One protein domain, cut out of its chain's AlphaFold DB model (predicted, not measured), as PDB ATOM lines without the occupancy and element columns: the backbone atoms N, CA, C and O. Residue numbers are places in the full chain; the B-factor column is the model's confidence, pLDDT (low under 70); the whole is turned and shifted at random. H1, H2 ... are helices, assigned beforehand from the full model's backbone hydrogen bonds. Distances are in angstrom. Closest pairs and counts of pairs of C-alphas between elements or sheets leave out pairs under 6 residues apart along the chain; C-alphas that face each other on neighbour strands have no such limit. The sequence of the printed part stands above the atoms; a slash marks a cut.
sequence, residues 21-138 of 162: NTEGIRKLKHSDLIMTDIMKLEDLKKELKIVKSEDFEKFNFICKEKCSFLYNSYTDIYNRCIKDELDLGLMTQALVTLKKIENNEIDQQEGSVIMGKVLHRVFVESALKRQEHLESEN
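Overview. This is residues 21 to 138 of the 162 residues of an uncharacterized protein of viral metagenome (UniProt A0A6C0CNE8). The short helices H4, H5 and H6 pack on one side of a longer helix, H2, while a helical hairpin of H7 and H8 meets the first residues of H2 and sends residues 123 to 138 out as a free arm. H1 packs on the last residues of H7, and H3 lies at the turn between H2 and H4. The printed part has 118 residues with eight named helices, H1 to H8 in order, and no named strand: all helix. It is loose, with a radius of gyration of the C-alphas of 17.8 A, and flat, spanning 49 by 46 by 18 A.

Arrangement. H1, residues 22 to 28, is apart from the hub, H2, residues 31 to 47. H3, residues 49 to 54, touches H4, residues 56 to 66, only at the corner, closest C-alphas Lys 52 and Phe 59, 5.3 A. H2 touches H4 with residues 37 to 44 alone, closest C-alphas Leu 41 and Cys 63, 6.5 A. H5, residues 68 to 73, touches residues 33 to 38 of H2 alone, closest C-alphas Leu 70 and Ile 34, 6.0 A. H6, residues 75 to 82, touches residues 38 to 41 of H2 alone, closest C-alphas Cys 81 and Ile 38, 7.4 A. H7, residues 88 to 102, touches residues 31 to 35 of H2 alone, at a shallow tilt of 27 degrees, opposite ways, closest C-alphas Leu 95 and Ser 31, 5.2 A. H7 forms a hairpin with H8, residues 108 to 137, at 22 degrees, closest C-alphas Thr 97 and Gly 111, 5.9 A. Every O i to N i+4 pair is within hydrogen-bond range in H1 to H7, and 23 of 26 in H8.

Along the chain. H1 begins at C-alpha 22 (6.949, 131.022, 66.787). H2 is 24.4 A long, H7 20.3 A and H8 42.4 A, ending at C-alpha 137 (44.598, 123.066, 94.009).

Size, cuts and confidence. The farthest C-alphas, Lys 27 and Asn 138, are 53.8 A apart. The printed part has no cut, its links are tight, and residues 137 to 138 are under pLDDT 70.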
ATOM      1  N   ASN A  21       7.887 127.392  64.860       92.19
ATOM      2  CA  ASN A  21       6.719 127.298  65.726       92.19
ATOM      3  C   ASN A  21       6.456 128.601  66.502       92.19
ATOM      4  O   ASN A  21       5.664 128.602  67.450       92.19
ATOM      5  N   THR A  22       7.082 129.718  66.113       95.25
ATOM      6  CA  THR A  22       6.949 131.022  66.787       95.25
ATOM      7  C   THR A  22       5.485 131.406  67.027       95.25
ATOM      8  O   THR A  22       5.112 131.775  68.141       95.25
ATOM      9  N   GLU A  23       4.629 131.261  66.013       96.81
ATOM     10  CA  GLU A  23       3.201 131.587  66.128       96.81
ATOM     11  C   GLU A  23       2.441 130.620  67.046       96.81
ATOM     12  O   GLU A  23       1.549 131.033  67.790       96.81
ATOM     13  N   GLY A  24       2.832 129.343  67.067       95.38
ATOM     14  CA  GLY A  24       2.290 128.363  68.008       95.38
ATOM     15  C   GLY A  24       2.586 128.753  69.456       95.38
ATOM     16  O   GLY A  24       1.678 128.789  70.289       95.38
ATOM     17  N   ILE A  25       3.834 129.139  69.738       95.31
ATOM     18  CA  ILE A  25       4.266 129.595  71.067       95.31
ATOM     19  C   ILE A  25       3.479 130.847  71.487       95.31
ATOM     20  O   ILE A  25       2.909 130.886  72.580       95.31
ATOM     21  N   ARG A  26       3.359 131.838  70.593       97.62
ATOM     22  CA  ARG A  26       2.597 133.083  70.821       97.62
ATOM     23  C   ARG A  26       1.119 132.867  71.087       97.62
ATOM     24  O   ARG A  26       0.523 133.646  71.831       97.62
ATOM     25  N   LYS A  27       0.529 131.838  70.484       96.81
ATOM     26  CA  LYS A  27      -0.873 131.483  70.698       96.81
ATOM     27  C   LYS A  27      -1.089 130.794  72.045       96.81
ATOM     28  O   LYS A  27      -2.076 131.094  72.706       96.81
ATOM     29  N   LEU A  28      -0.198 129.879  72.429       95.31
ATOM     30  CA  LEU A  28      -0.355 129.069  73.642       95.31
ATOM     31  C   LEU A  28      -0.132 129.876  74.925       95.31
ATOM     32  O   LEU A  28      -0.947 129.796  75.837       95.31
ATOM     33  N   LYS A  29       0.942 130.673  74.992       95.50
ATOM     34  CA  LYS A  29       1.278 131.507  76.163       95.50
ATOM     35  C   LYS A  29       1.353 130.754  77.499       95.50
ATOM     36  O   LYS A  29       0.805 131.192  78.510       95.50
ATOM     37  N   HIS A  30       2.010 129.600  77.510       96.88
ATOM     38  CA  HIS A  30       2.067 128.739  78.692       96.88
ATOM     39  C   HIS A  30       3.180 129.106  79.682       96.88
ATOM     40  O   HIS A  30       3.162 128.587  80.797       96.88
ATOM     41  N   SER A  31       4.135 129.974  79.327       97.75
ATOM     42  CA  SER A  31       5.301 130.241  80.182       97.75
ATOM     43  C   SER A  31       4.930 130.705  81.602       97.75
ATOM     44  O   SER A  31       5.466 130.174  82.575       97.75
ATOM     45  N   ASP A  32       3.954 131.610  81.735       97.81
ATOM     46  CA  ASP A  32       3.466 132.100  83.033       97.81
ATOM     47  C   ASP A  32       2.734 131.012  83.829       97.81
ATOM     48  O   ASP A  32       2.861 130.950  85.051       97.81
ATOM     49  N   LEU A  33       1.968 130.149  83.150       97.94
ATOM     50  CA  LEU A  33       1.224 129.062  83.791       97.94
ATOM     51  C   LEU A  33       2.185 128.023  84.375       97.94
ATOM     52  O   LEU A  33       2.030 127.615  85.524       97.94
ATOM     53  N   ILE A  34       3.222 127.659  83.612       98.25
ATOM     54  CA  ILE A  34       4.287 126.765  84.082       98.25
ATOM     55  C   ILE A  34       5.007 127.400  85.275       98.25
ATOM     56  O   ILE A  34       5.178 126.743  86.300       98.25
ATOM     57  N   MET A  35       5.401 128.676  85.172       98.06
ATOM     58  CA  MET A  35       6.095 129.380  86.256       98.06
ATOM     59  C   MET A  35       5.254 129.421  87.535       98.06
ATOM     60  O   MET A  35       5.753 129.115  88.616       98.06
ATOM     61  N   THR A  36       3.971 129.759  87.405       98.31
ATOM     62  CA  THR A  36       3.037 129.860  88.532       98.31
ATOM     63  C   THR A  36       2.910 128.529  89.263       98.31
ATOM     64  O   THR A  36       3.040 128.489  90.487       98.31
ATOM     65  N   ASP A  37       2.710 127.433  88.529       98.38
ATOM     66  CA  ASP A  37       2.591 126.108  89.135       98.38
ATOM     67  C   ASP A  37       3.914 125.635  89.754       98.38
ATOM     68  O   ASP A  37       3.887 125.052  90.835       98.38
ATOM     69  N   ILE A  38       5.072 125.917  89.139       98.25
ATOM     70  CA  ILE A  38       6.382 125.604  89.741       98.25
ATOM     71  C   ILE A  38       6.550 126.343  91.070       98.25
ATOM     72  O   ILE A  38       6.875 125.715  92.075       98.25
ATOM     73  N   MET A  39       6.304 127.655  91.105       97.69
ATOM     74  CA  MET A  39       6.439 128.445  92.334       97.69
ATOM     75  C   MET A  39       5.501 127.937  93.432       97.69
ATOM     76  O   MET A  39       5.924 127.722  94.566       97.69
ATOM     77  N   LYS A  40       4.246 127.661  93.071       98.25
ATOM     78  CA  LYS A  40       3.258 127.100  93.990       98.25
ATOM     79  C   LYS A  40       3.678 125.736  94.528       98.25
ATOM     80  O   LYS A  40       3.491 125.460  95.710       98.25
ATOM     81  N   LEU A  41       4.255 124.887  93.682       97.75
ATOM     82  CA  LEU A  41       4.760 123.579  94.079       97.75
ATOM     83  C   LEU A  41       5.928 123.704  95.069       97.75
ATOM     84  O   LEU A  41       5.968 122.972  96.059       97.75
ATOM     85  N   GLU A  42       6.841 124.650  94.847       97.62
ATOM     86  CA  GLU A  42       7.939 124.944  95.777       97.62
ATOM     87  C   GLU A  42       7.442 125.461  97.131       97.62
ATOM     88  O   GLU A  42       7.994 125.102  98.173       97.62
ATOM     89  N   ASP A  43       6.383 126.264  97.145       97.94
ATOM     90  CA  ASP A  43       5.786 126.743  98.391       97.94
ATOM     91  C   ASP A  43       5.056 125.618  99.135       97.94
ATOM     92  O   ASP A  43       5.291 125.425 100.330       97.94
ATOM     93  N   LEU A  44       4.307 124.764  98.428       97.94
ATOM     94  CA  LEU A  44       3.681 123.573  99.015       97.94
ATOM     95  C   LEU A  44       4.704 122.620  99.642       97.94
ATOM     96  O   LEU A  44       4.444 122.060 100.708       97.94
ATOM     97  N   LYS A  45       5.884 122.443  99.033       96.50
ATOM     98  CA  LYS A  45       6.970 121.639  99.625       96.50
ATOM     99  C   LYS A  45       7.442 122.192 100.969       96.50
ATOM    100  O   LYS A  45       7.800 121.410 101.851       96.50
ATOM    101  N   LYS A  46       7.472 123.520 101.122       96.56
ATOM    102  CA  LYS A  46       7.872 124.183 102.374       96.56
ATOM    103  C   LYS A  46       6.764 124.083 103.417       96.56
ATOM    104  O   LYS A  46       7.036 123.700 104.551       96.56
ATOM    105  N   GLU A  47       5.529 124.387 103.024       97.44
ATOM    106  CA  GLU A  47       4.357 124.404 103.905       97.44
ATOM    107  C   GLU A  47       3.988 123.005 104.414       97.44
ATOM    108  O   GLU A  47       3.700 122.819 105.597       97.44
ATOM    109  N   LEU A  48       4.037 121.999 103.540       96.75
ATOM    110  CA  LEU A  48       3.614 120.625 103.827       96.75
ATOM    111  C   LEU A  48       4.799 119.688 104.087       96.75
ATOM    112  O   LEU A  48       4.696 118.483 103.858       96.75
ATOM    113  N   LYS A  49       5.925 120.214 104.588       96.25
ATOM    114  CA  LYS A  49       7.160 119.441 104.810       96.25
ATOM    115  C   LYS A  49       6.943 118.187 105.668       96.25
ATOM    116  O   LYS A  49       7.487 117.137 105.343       96.25
ATOM    117  N   ILE A  50       6.136 118.295 106.727       96.31
ATOM    118  CA  ILE A  50       5.808 117.174 107.630       96.31
ATOM    119  C   ILE A  50       5.000 116.107 106.880       96.31
ATOM    120  O   ILE A  50       5.341 114.928 106.913       96.31
ATOM    121  N   VAL A  51       3.984 116.529 106.119       95.88
ATOM    122  CA  VAL A  51       3.165 115.615 105.310       95.88
ATOM    123  C   VAL A  51       4.023 114.916 104.257       95.88
ATOM    124  O   VAL A  51       3.904 113.710 104.102       95.88
ATOM    125  N   LYS A  52       4.945 115.629 103.590       94.88
ATOM    126  CA  LYS A  52       5.887 115.036 102.621       94.88
ATOM    127  C   LYS A  52       6.717 113.906 103.245       94.88
ATOM    128  O   LYS A  52       6.983 112.926 102.555       94.88
ATOM    129  N   SER A  53       7.134 114.035 104.510       95.38
ATOM    130  CA  SER A  53       7.924 113.005 105.203       95.38
ATOM    131  C   SER A  53       7.102 111.843 105.758       95.38
ATOM    132  O   SER A  53       7.607 110.725 105.793       95.38
ATOM    133  N   GLU A  54       5.872 112.092 106.206       96.94
ATOM    134  CA  GLU A  54       5.031 111.076 106.854       96.94
ATOM    135  C   GLU A  54       4.157 110.306 105.855       96.94
ATOM    136  O   GLU A  54       3.974 109.098 105.995       96.94
ATOM    137  N   ASP A  55       3.627 110.992 104.839       97.12
ATOM    138  CA  ASP A  55       2.709 110.446 103.839       97.12
ATOM    139  C   ASP A  55       2.927 111.131 102.480       97.12
ATOM    140  O   ASP A  55       2.266 112.106 102.093       97.12
ATOM    141  N   PHE A  56       3.899 110.598 101.742       96.06
ATOM    142  CA  PHE A  56       4.272 111.123 100.435       96.06
ATOM    143  C   PHE A  56       3.140 111.016  99.403       96.06
ATOM    144  O   PHE A  56       3.006 111.903  98.560       96.06
ATOM    145  N   GLU A  57       2.305 109.975  99.463       97.12
ATOM    146  CA  GLU A  57       1.186 109.808  98.526       97.12
ATOM    147  C   GLU A  57       0.140 110.903  98.724       97.12
ATOM    148  O   GLU A  57      -0.282 111.546  97.758       97.12
ATOM    149  N   LYS A  58      -0.212 111.203  99.978       97.19
ATOM    150  CA  LYS A  58      -1.103 112.323 100.297       97.19
ATOM    151  C   LYS A  58      -0.502 113.664  99.893       97.19
ATOM    152  O   LYS A  58      -1.206 114.498  99.322       97.19
ATOM    153  N   PHE A  59       0.787 113.878 100.153       97.81
ATOM    154  CA  PHE A  59       1.492 115.078  99.701       97.81
ATOM    155  C   PHE A  59       1.430 115.229  98.172       97.81
ATOM    156  O   PHE A  59       1.058 116.291  97.666       97.81
ATOM    157  N   ASN A  60       1.737 114.160  97.434       96.56
ATOM    158  CA  ASN A  60       1.719 114.145  95.976       96.56
ATOM    159  C   ASN A  60       0.305 114.373  95.428       96.56
ATOM    160  O   ASN A  60       0.135 115.133  94.479       96.56
ATOM    161  N   PHE A  61      -0.722 113.784  96.045       97.75
ATOM    162  CA  PHE A  61      -2.119 114.029  95.685       97.75
ATOM    163  C   PHE A  61      -2.489 115.515  95.812       97.75
ATOM    164  O   PHE A  61      -3.014 116.101  94.867       97.75
ATOM    165  N   ILE A  62      -2.139 116.159  96.933       97.56
ATOM    166  CA  ILE A  62      -2.375 117.599  97.131       97.56
ATOM    167  C   ILE A  62      -1.636 118.424  96.068       97.56
ATOM    168  O   ILE A  62      -2.207 119.360  95.508       97.56
ATOM    169  N   CYS A  63      -0.384 118.075  95.764       97.81
ATOM    170  CA  CYS A  63       0.413 118.771  94.755       97.81
ATOM    171  C   CYS A  63      -0.196 118.669  93.350       97.81
ATOM    172  O   CYS A  63      -0.289 119.689  92.669       97.81
ATOM    173  N   LYS A  64      -0.668 117.482  92.945       97.25
ATOM    174  CA  LYS A  64      -1.364 117.268  91.662       97.25
ATOM    175  C   LYS A  64      -2.618 118.127  91.545       97.25
ATOM    176  O   LYS A  64      -2.807 118.793  90.533       97.25
ATOM    177  N   GLU A  65      -3.440 118.153  92.592       97.38
ATOM    178  CA  GLU A  65      -4.675 118.947  92.617       97.38
ATOM    179  C   GLU A  65      -4.386 120.452  92.545       97.38
ATOM    180  O   GLU A  65      -5.074 121.207  91.855       97.38
ATOM    181  N   LYS A  66      -3.354 120.917  93.258       97.00
ATOM    182  CA  LYS A  66      -3.017 122.345  93.335       97.00
ATOM    183  C   LYS A  66      -2.225 122.860  92.135       97.00
ATOM    184  O   LYS A  66      -2.320 124.063  91.884       97.00
ATOM    185  N   CYS A  67      -1.489 121.996  91.438       97.62
ATOM    186  CA  CYS A  67      -0.622 122.309  90.292       97.62
ATOM    187  C   CYS A  67      -1.026 121.458  89.075       97.62
ATOM    188  O   CYS A  67      -0.217 120.744  88.470       97.62
ATOM    189  N   SER A  68      -2.327 121.462  88.776       96.38
ATOM    190  CA  SER A  68      -2.930 120.562  87.793       96.38
ATOM    191  C   SER A  68      -2.518 120.886  86.362       96.38
ATOM    192  O   SER A  68      -2.449 119.977  85.536       96.38
ATOM    193  N   PHE A  69      -2.198 122.143  86.053       96.81
ATOM    194  CA  PHE A  69      -1.725 122.516  84.725       96.81
ATOM    195  C   PHE A  69      -0.357 121.888  84.448       96.81
ATOM    196  O   PHE A  69      -0.179 121.206  83.435       96.81
ATOM    197  N   LEU A  70       0.585 122.028  85.384       96.62
ATOM    198  CA  LEU A  70       1.898 121.401  85.272       96.62
ATOM    199  C   LEU A  70       1.786 119.874  85.238       96.62
ATOM    200  O   LEU A  70       2.419 119.237  84.402       96.62
ATOM    201  N   TYR A  71       0.947 119.278  86.089       96.88
ATOM    202  CA  TYR A  71       0.763 117.826  86.117       96.88
ATOM    203  C   TYR A  71       0.158 117.272  84.815       96.88
ATOM    204  O   TYR A  71       0.661 116.277  84.292       96.88
ATOM    205  N   ASN A  72      -0.887 117.907  84.277       94.88
ATOM    206  CA  ASN A  72      -1.628 117.394  83.121       94.88
ATOM    207  C   ASN A  72      -0.958 117.712  81.779       94.88
ATOM    208  O   ASN A  72      -1.042 116.911  80.851       94.88
ATOM    209  N   SER A  73      -0.329 118.882  81.650       94.38
ATOM    210  CA  SER A  73       0.240 119.351  80.378       94.38
ATOM    211  C   SER A  73       1.761 119.200  80.300       94.38
ATOM    212  O   SER A  73       2.305 119.158  79.199       94.38
ATOM    213  N   TYR A  74       2.449 119.093  81.441       96.00
ATOM    214  CA  TYR A  74       3.913 119.082  81.535       96.00
ATOM    215  C   TYR A  74       4.414 118.116  82.624       96.00
ATOM    216  O   TYR A  74       5.249 118.467  83.462       96.00
ATOM    217  N   THR A  75       3.906 116.880  82.615       94.69
ATOM    218  CA  THR A  75       4.116 115.891  83.686       94.69
ATOM    219  C   THR A  75       5.594 115.615  83.992       94.69
ATOM    220  O   THR A  75       5.943 115.387  85.146       94.69
ATOM    221  N   ASP A  76       6.483 115.662  82.992       95.38
ATOM    222  CA  ASP A  76       7.929 115.490  83.218       95.38
ATOM    223  C   ASP A  76       8.508 116.614  84.091       95.38
ATOM    224  O   ASP A  76       9.234 116.342  85.047       95.38
ATOM    225  N   ILE A  77       8.115 117.867  83.836       96.75
ATOM    226  CA  ILE A  77       8.526 119.017  84.653       96.75
ATOM    227  C   ILE A  77       7.975 118.860  86.072       96.75
ATOM    228  O   ILE A  77       8.732 118.995  87.031       96.75
ATOM    229  N   TYR A  78       6.693 118.504  86.216       97.88
ATOM    230  CA  TYR A  78       6.086 118.229  87.523       97.88
ATOM    231  C   TYR A  78       6.877 117.171  88.307       97.88
ATOM    232  O   TYR A  78       7.251 117.394  89.460       97.88
ATOM    233  N   ASN A  79       7.173 116.032  87.676       96.19
ATOM    234  CA  ASN A  79       7.875 114.921  88.313       96.19
ATOM    235  C   ASN A  79       9.291 115.314  88.745       96.19
ATOM    236  O   ASN A  79       9.694 114.995  89.865       96.19
ATOM    237  N   ARG A  80      10.032 116.028  87.888       96.69
ATOM    238  CA  ARG A  80      11.375 116.532  88.216       96.69
ATOM    239  C   ARG A  80      11.336 117.550  89.346       96.69
ATOM    240  O   ARG A  80      12.190 117.494  90.224       96.69
ATOM    241  N   CYS A  81      10.336 118.434  89.376       96.62
ATOM    242  CA  CYS A  81      10.137 119.318  90.518       96.62
ATOM    243  C   CYS A  81       9.903 118.503  91.790       96.62
ATOM    244  O   CYS A  81      10.642 118.681  92.745       96.62
ATOM    245  N   ILE A  82       8.932 117.584  91.827       96.19
ATOM    246  CA  ILE A  82       8.612 116.789  93.031       96.19
ATOM    247  C   ILE A  82       9.838 116.071  93.611       96.19
ATOM    248  O   ILE A  82       9.990 116.020  94.835       96.19
ATOM    249  N   LYS A  83      10.705 115.544  92.739       95.56
ATOM    250  CA  LYS A  83      11.931 114.821  93.104       95.56
ATOM    251  C   LYS A  83      13.132 115.717  93.409       95.56
ATOM    252  O   LYS A  83      14.195 115.196  93.715       95.56
ATOM    253  N   ASP A  84      12.971 117.037  93.326       95.69
ATOM    254  CA  ASP A  84      14.058 118.003  93.503       95.69
ATOM    255  C   ASP A  84      15.200 117.805  92.464       95.69
ATOM    256  O   ASP A  84      16.365 118.092  92.722       95.69
ATOM    257  N   GLU A  85      14.852 117.334  91.257       94.69
ATOM    258  CA  GLU A  85      15.758 117.042  90.124       94.69
ATOM    259  C   GLU A  85      15.770 118.156  89.057       94.69
ATOM    260  O   GLU A  85      16.418 118.026  88.013       94.69
ATOM    261  N   LEU A  86      15.019 119.240  89.273       93.94
ATOM    262  CA  LEU A  86      14.926 120.358  88.340       93.94
ATOM    263  C   LEU A  86      15.814 121.530  88.773       93.94
ATOM    264  O   LEU A  86      15.638 122.084  89.856       93.94
ATOM    265  N   ASP A  87      16.695 121.983  87.880       94.94
ATOM    266  CA  ASP A  87      17.384 123.265  88.051       94.94
ATOM    267  C   ASP A  87      16.396 124.420  87.812       94.94
ATOM    268  O   ASP A  87      16.080 124.785  86.674       94.94
ATOM    269  N   LEU A  88      15.893 124.995  88.909       95.12
ATOM    270  CA  LEU A  88      14.931 126.099  88.884       95.12
ATOM    271  C   LEU A  88      15.501 127.366  88.229       95.12
ATOM    272  O   LEU A  88      14.753 128.128  87.610       95.12
ATOM    273  N   GLY A  89      16.813 127.597  88.324       94.88
ATOM    274  CA  GLY A  89      17.472 128.751  87.713       94.88
ATOM    275  C   GLY A  89      17.519 128.631  86.191       94.88
ATOM    276  O   GLY A  89      17.187 129.584  85.479       94.88
ATOM    277  N   LEU A  90      17.881 127.451  85.688       94.38
ATOM    278  CA  LEU A  90      17.860 127.146  84.258       94.38
ATOM    279  C   LEU A  90      16.430 127.147  83.706       94.38
ATOM    280  O   LEU A  90      16.178 127.746  82.659       94.38
ATOM    281  N   MET A  91      15.483 126.544  84.431       96.75
ATOM    282  CA  MET A  91      14.067 126.548  84.051       96.75
ATOM    283  C   MET A  91      13.516 127.976  83.970       96.75
ATOM    284  O   MET A  91      12.864 128.331  82.991       96.75
ATOM    285  N   THR A  92      13.842 128.834  84.938       96.81
ATOM    286  CA  THR A  92      13.438 130.247  84.910       96.81
ATOM    287  C   THR A  92      13.963 130.958  83.665       96.81
ATOM    288  O   THR A  92      13.210 131.664  82.998       96.81
ATOM    289  N   GLN A  93      15.229 130.741  83.295       97.00
ATOM    290  CA  GLN A  93      15.801 131.323  82.073       97.00
ATOM    291  C   GLN A  93      15.094 130.823  80.803       97.00
ATOM    292  O   GLN A  93      14.861 131.613  79.881       97.00
ATOM    293  N   ALA A  94      14.705 129.545  80.767       96.69
ATOM    294  CA  ALA A  94      13.928 128.978  79.668       96.69
ATOM    295  C   ALA A  94      12.536 129.616  79.559       96.69
ATOM    296  O   ALA A  94      12.161 130.089  78.486       96.69
ATOM    297  N   LEU A  95      11.804 129.710  80.672       98.00
ATOM    298  CA  LEU A  95      10.462 130.295  80.709       98.00
ATOM    299  C   LEU A  95      10.472 131.789  80.375       98.00
ATOM    300  O   LEU A  95       9.632 132.238  79.603       98.00
ATOM    301  N   VAL A  96      11.458 132.550  80.857       98.06
ATOM    302  CA  VAL A  96      11.634 133.963  80.473       98.06
ATOM    303  C   VAL A  96      11.912 134.098  78.975       98.06
ATOM    304  O   VAL A  96      11.410 135.018  78.335       98.06
ATOM    305  N   THR A  97      12.689 133.187  78.386       97.88
ATOM    306  CA  THR A  97      12.940 133.202  76.938       97.88
ATOM    307  C   THR A  97      11.669 132.883  76.152       97.88
ATOM    308  O   THR A  97      11.358 133.595  75.197       97.88
ATOM    309  N   LEU A  98      10.886 131.889  76.588       97.69
ATOM    310  CA  LEU A  98       9.567 131.603  76.013       97.69
ATOM    311  C   LEU A  98       8.631 132.809  76.131       97.69
ATOM    312  O   LEU A  98       8.020 133.192  75.139       97.69
ATOM    313  N   LYS A  99       8.597 133.476  77.288       98.31
ATOM    314  CA  LYS A  99       7.782 134.675  77.517       98.31
ATOM    315  C   LYS A  99       8.081 135.791  76.517       98.31
ATOM    316  O   LYS A  99       7.165 136.427  76.003       98.31
ATOM    317  N   LYS A 100       9.357 136.001  76.182       98.44
ATOM    318  CA  LYS A 100       9.756 136.977  75.155       98.44
ATOM    319  C   LYS A 100       9.223 136.610  73.769       98.44
ATOM    320  O   LYS A 100       8.770 137.492  73.041       98.44
ATOM    321  N   ILE A 101       9.235 135.323  73.412       98.25
ATOM    322  CA  ILE A 101       8.636 134.845  72.154       98.25
ATOM    323  C   ILE A 101       7.122 135.090  72.174       98.25
ATOM    324  O   ILE A 101       6.575 135.655  71.225       98.25
ATOM    325  N   GLU A 102       6.462 134.728  73.276       98.25
ATOM    326  CA  GLU A 102       5.018 134.894  73.494       98.25
ATOM    327  C   GLU A 102       4.552 136.356  73.403       98.25
ATOM    328  O   GLU A 102       3.435 136.632  72.955       98.25
ATOM    329  N   ASN A 103       5.415 137.291  73.804       98.00
ATOM    330  CA  ASN A 103       5.177 138.733  73.767       98.00
ATOM    331  C   ASN A 103       5.535 139.390  72.421       98.00
ATOM    332  O   ASN A 103       5.387 140.603  72.290       98.00
ATOM    333  N   ASN A 104       5.955 138.622  71.409       97.38
ATOM    334  CA  ASN A 104       6.464 139.121  70.121       97.38
ATOM    335  C   ASN A 104       7.762 139.949  70.221       97.38
ATOM    336  O   ASN A 104       8.076 140.706  69.306       97.38
ATOM    337  N   GLU A 105       8.530 139.819  71.305       97.94
ATOM    338  CA  GLU A 105       9.804 140.537  71.461       97.94
ATOM    339  C   GLU A 105      10.917 139.900  70.621       97.94
ATOM    340  O   GLU A 105      11.789 140.597  70.101       97.94
ATOM    341  N   ILE A 106      10.878 138.571  70.494       97.19
ATOM    342  CA  ILE A 106      11.820 137.763  69.713       97.19
ATOM    343  C   ILE A 106      11.076 136.649  68.958       97.19
ATOM    344  O   ILE A 106       9.914 136.347  69.256       97.19
ATOM    345  N   ASP A 107      11.732 136.037  67.973       96.50
ATOM    346  CA  ASP A 107      11.261 134.799  67.334       96.50
ATOM    347  C   ASP A 107      11.901 133.542  67.963       96.50
ATOM    348  O   ASP A 107      12.776 133.628  68.835       96.50
ATOM    349  N   GLN A 108      11.440 132.352  67.561       93.38
ATOM    350  CA  GLN A 108      11.961 131.084  68.077       93.38
ATOM    351  C   GLN A 108      13.465 130.935  67.843       93.38
ATOM    352  O   GLN A 108      14.154 130.415  68.717       93.38
ATOM    353  N   GLN A 109      13.994 131.393  66.706       92.25
ATOM    354  CA  GLN A 109      15.415 131.232  66.381       92.25
ATOM    355  C   GLN A 109      16.279 132.033  67.342       92.25
ATOM    356  O   GLN A 109      17.253 131.525  67.897       92.25
ATOM    357  N   GLU A 110      15.894 133.280  67.580       94.25
ATOM    358  CA  GLU A 110      16.546 134.122  68.572       94.25
ATOM    359  C   GLU A 110      16.461 133.515  69.973       94.25
ATOM    360  O   GLU A 110      17.459 133.489  70.699       94.25
ATOM    361  N   GLY A 111      15.297 132.965  70.330       95.44
ATOM    362  CA  GLY A 111      15.113 132.217  71.571       95.44
ATOM    363  C   GLY A 111      16.051 131.012  71.681       95.44
ATOM    364  O   GLY A 111      16.698 130.827  72.712       95.44
ATOM    365  N   SER A 112      16.205 130.232  70.610       93.00
ATOM    366  CA  SER A 112      17.129 129.095  70.551       93.00
ATOM    367  C   SER A 112      18.587 129.527  70.710       93.00
ATOM    368  O   SER A 112      19.336 128.856  71.417       93.00
ATOM    369  N   VAL A 113      18.996 130.662  70.134       93.94
ATOM    370  CA  VAL A 113      20.349 131.214  70.340       93.94
ATOM    371  C   VAL A 113      20.567 131.610  71.799       93.94
ATOM    372  O   VAL A 113      21.626 131.324  72.362       93.94
ATOM    373  N   ILE A 114      19.582 132.260  72.424       95.44
ATOM    374  CA  ILE A 114      19.648 132.627  73.846       95.44
ATOM    375  C   ILE A 114      19.804 131.367  74.698       95.44
ATOM    376  O   ILE A 114      20.739 131.290  75.496       95.44
ATOM    377  N   MET A 115      18.959 130.357  74.485       94.38
ATOM    378  CA  MET A 115      19.037 129.101  75.233       94.38
ATOM    379  C   MET A 115      20.338 128.345  74.979       94.38
ATOM    380  O   MET A 115      20.936 127.845  75.927       94.38
ATOM    381  N   GLY A 116      20.842 128.331  73.745       92.56
ATOM    382  CA  GLY A 116      22.141 127.740  73.422       92.56
ATOM    383  C   GLY A 116      23.287 128.380  74.208       92.56
ATOM    384  O   GLY A 116      24.133 127.670  74.749       92.56
ATOM    385  N   LYS A 117      23.284 129.710  74.363       93.75
ATOM    386  CA  LYS A 117      24.261 130.420  75.208       93.75
ATOM    387  C   LYS A 117      24.114 130.058  76.683       93.75
ATOM    388  O   LYS A 117      25.118 129.882  77.366       93.75
ATOM    389  N   VAL A 118      22.885 129.936  77.183       92.62
ATOM    390  CA  VAL A 118      22.639 129.495  78.564       92.62
ATOM    391  C   VAL A 118      23.220 128.099  78.789       92.62
ATOM    392  O   VAL A 118      23.997 127.916  79.724       92.62
ATOM    393  N   LEU A 119      22.919 127.148  77.903       88.12
ATOM    394  CA  LEU A 119      23.434 125.780  77.975       88.12
ATOM    395  C   LEU A 119      24.964 125.745  77.869       88.12
ATOM    396  O   LEU A 119      25.609 125.054  78.651       88.12
ATOM    397  N   HIS A 120      25.567 126.534  76.976       91.00
ATOM    398  CA  HIS A 120      27.026 126.633  76.877       91.00
ATOM    399  C   HIS A 120      27.667 127.062  78.204       91.00
ATOM    400  O   HIS A 120      28.615 126.428  78.661       91.00
ATOM    401  N   ARG A 121      27.113 128.078  78.875       89.06
ATOM    402  CA  ARG A 121      27.610 128.507  80.192       89.06
ATOM    403  C   ARG A 121      27.474 127.411  81.248       89.06
ATOM    404  O   ARG A 121      28.398 127.175  82.020       89.06
ATOM    405  N   VAL A 122      26.326 126.733  81.277       86.00
ATOM    406  CA  VAL A 122      26.045 125.688  82.273       86.00
ATOM    407  C   VAL A 122      26.924 124.456  82.067       86.00
ATOM    408  O   VAL A 122      27.397 123.901  83.052       86.00
ATOM    409  N   PHE A 123      27.170 124.034  80.826       81.44
ATOM    410  CA  PHE A 123      27.838 122.759  80.541       81.44
ATOM    411  C   PHE A 123      29.313 122.886  80.158       81.44
ATOM    412  O   PHE A 123      30.096 121.999  80.486       81.44
ATOM    413  N   VAL A 124      29.707 123.958  79.468       83.75
ATOM    414  CA  VAL A 124      31.079 124.126  78.965       83.75
ATOM    415  C   VAL A 124      31.896 124.983  79.919       83.75
ATOM    416  O   VAL A 124      32.921 124.531  80.426       83.75
ATOM    417  N   GLU A 125      31.431 126.194  80.227       82.31
ATOM    418  CA  GLU A 125      32.193 127.105  81.091       82.31
ATOM    419  C   GLU A 125      32.337 126.566  82.521       82.31
ATOM    420  O   GLU A 125      33.376 126.758  83.151       82.31
ATOM    421  N   SER A 126      31.324 125.863  83.041       81.25
ATOM    422  CA  SER A 126      31.402 125.236  84.367       81.25
ATOM    423  C   SER A 126      32.448 124.115  84.428       81.25
ATOM    424  O   SER A 126      33.168 124.001  85.421       81.25
ATOM    425  N   ALA A 127      32.573 123.321  83.359       78.00
ATOM    426  CA  ALA A 127      33.549 122.245  83.260       78.00
ATOM    427  C   ALA A 127      34.978 122.802  83.204       78.00
ATOM    428  O   ALA A 127      35.840 122.329  83.945       78.00
ATOM    429  N   LEU A 128      35.198 123.851  82.402       77.50
ATOM    430  CA  LEU A 128      36.488 124.541  82.304       77.50
ATOM    431  C   LEU A 128      36.905 125.146  83.651       77.50
ATOM    432  O   LEU A 128      38.003 124.880  84.129       77.50
ATOM    433  N   LYS A 129      35.999 125.858  84.336       78.31
ATOM    434  CA  LYS A 129      36.278 126.417  85.673       78.31
ATOM    435  C   LYS A 129      36.616 125.346  86.708       78.31
ATOM    436  O   LYS A 129      37.460 125.566  87.571       78.31
ATOM    437  N   ARG A 130      35.961 124.183  86.647       76.06
ATOM    438  CA  ARG A 130      36.271 123.063  87.545       76.06
ATOM    439  C   ARG A 130      37.664 122.495  87.273       76.06
ATOM    440  O   ARG A 130      38.361 122.170  88.227       76.06
ATOM    441  N   GLN A 131      38.062 122.384  86.005       71.56
ATOM    442  CA  GLN A 131      39.420 121.981  85.631       71.56
ATOM    443  C   GLN A 131      40.454 122.992  86.138       71.56
ATOM    444  O   GLN A 131      41.384 122.590  86.829       71.56
ATOM    445  N   GLU A 132      40.237 124.291  85.913       76.38
ATOM    446  CA  GLU A 132      41.113 125.360  86.417       76.38
ATOM    447  C   GLU A 132      41.251 125.326  87.950       76.38
ATOM    448  O   GLU A 132      42.352 125.482  88.479       76.38
ATOM    449  N   HIS A 133      40.155 125.075  88.679       76.56
ATOM    450  CA  HIS A 133      40.189 124.946  90.140       76.56
ATOM    451  C   HIS A 133      41.028 123.746  90.582       76.56
ATOM    452  O   HIS A 133      41.926 123.902  91.406       76.56
ATOM    453  N   LEU A 134      40.803 122.574  89.979       71.81
ATOM    454  CA  LEU A 134      41.584 121.367  90.259       71.81
ATOM    455  C   LEU A 134      43.068 121.557  89.919       71.81
ATOM    456  O   LEU A 134      43.923 121.069  90.650       71.81
ATOM    457  N   GLU A 135      43.400 122.271  88.845       70.12
ATOM    458  CA  GLU A 135      44.786 122.616  88.501       70.12
ATOM    459  C   GLU A 135      45.399 123.604  89.502       70.12
ATOM    460  O   GLU A 135      46.578 123.490  89.838       70.12
ATOM    461  N   SER A 136      44.608 124.549  90.019       74.31
ATOM    462  CA  SER A 136      45.052 125.501  91.040       74.31
ATOM    463  C   SER A 136      45.279 124.849  92.409       74.31
ATOM    464  O   SER A 136      46.244 125.198  93.083       74.31
ATOM    465  N   GLU A 137      44.459 123.860  92.781       67.00
ATOM    466  CA  GLU A 137      44.598 123.066  94.009       67.00
ATOM    467  C   GLU A 137      45.729 122.032  93.902       67.00
ATOM    468  O   GLU A 137      46.414 121.757  94.882       67.00
ATOM    469  N   ASN A 138      45.974 121.493  92.700       58.12
ATOM    470  CA  ASN A 138      47.095 120.590  92.414       58.12
ATOM    471  C   ASN A 138      48.409 121.321  92.104       58.12
ATOM    472  O   ASN A 138      49.400 120.670  91.754       58.12
TER     473      ASN A 138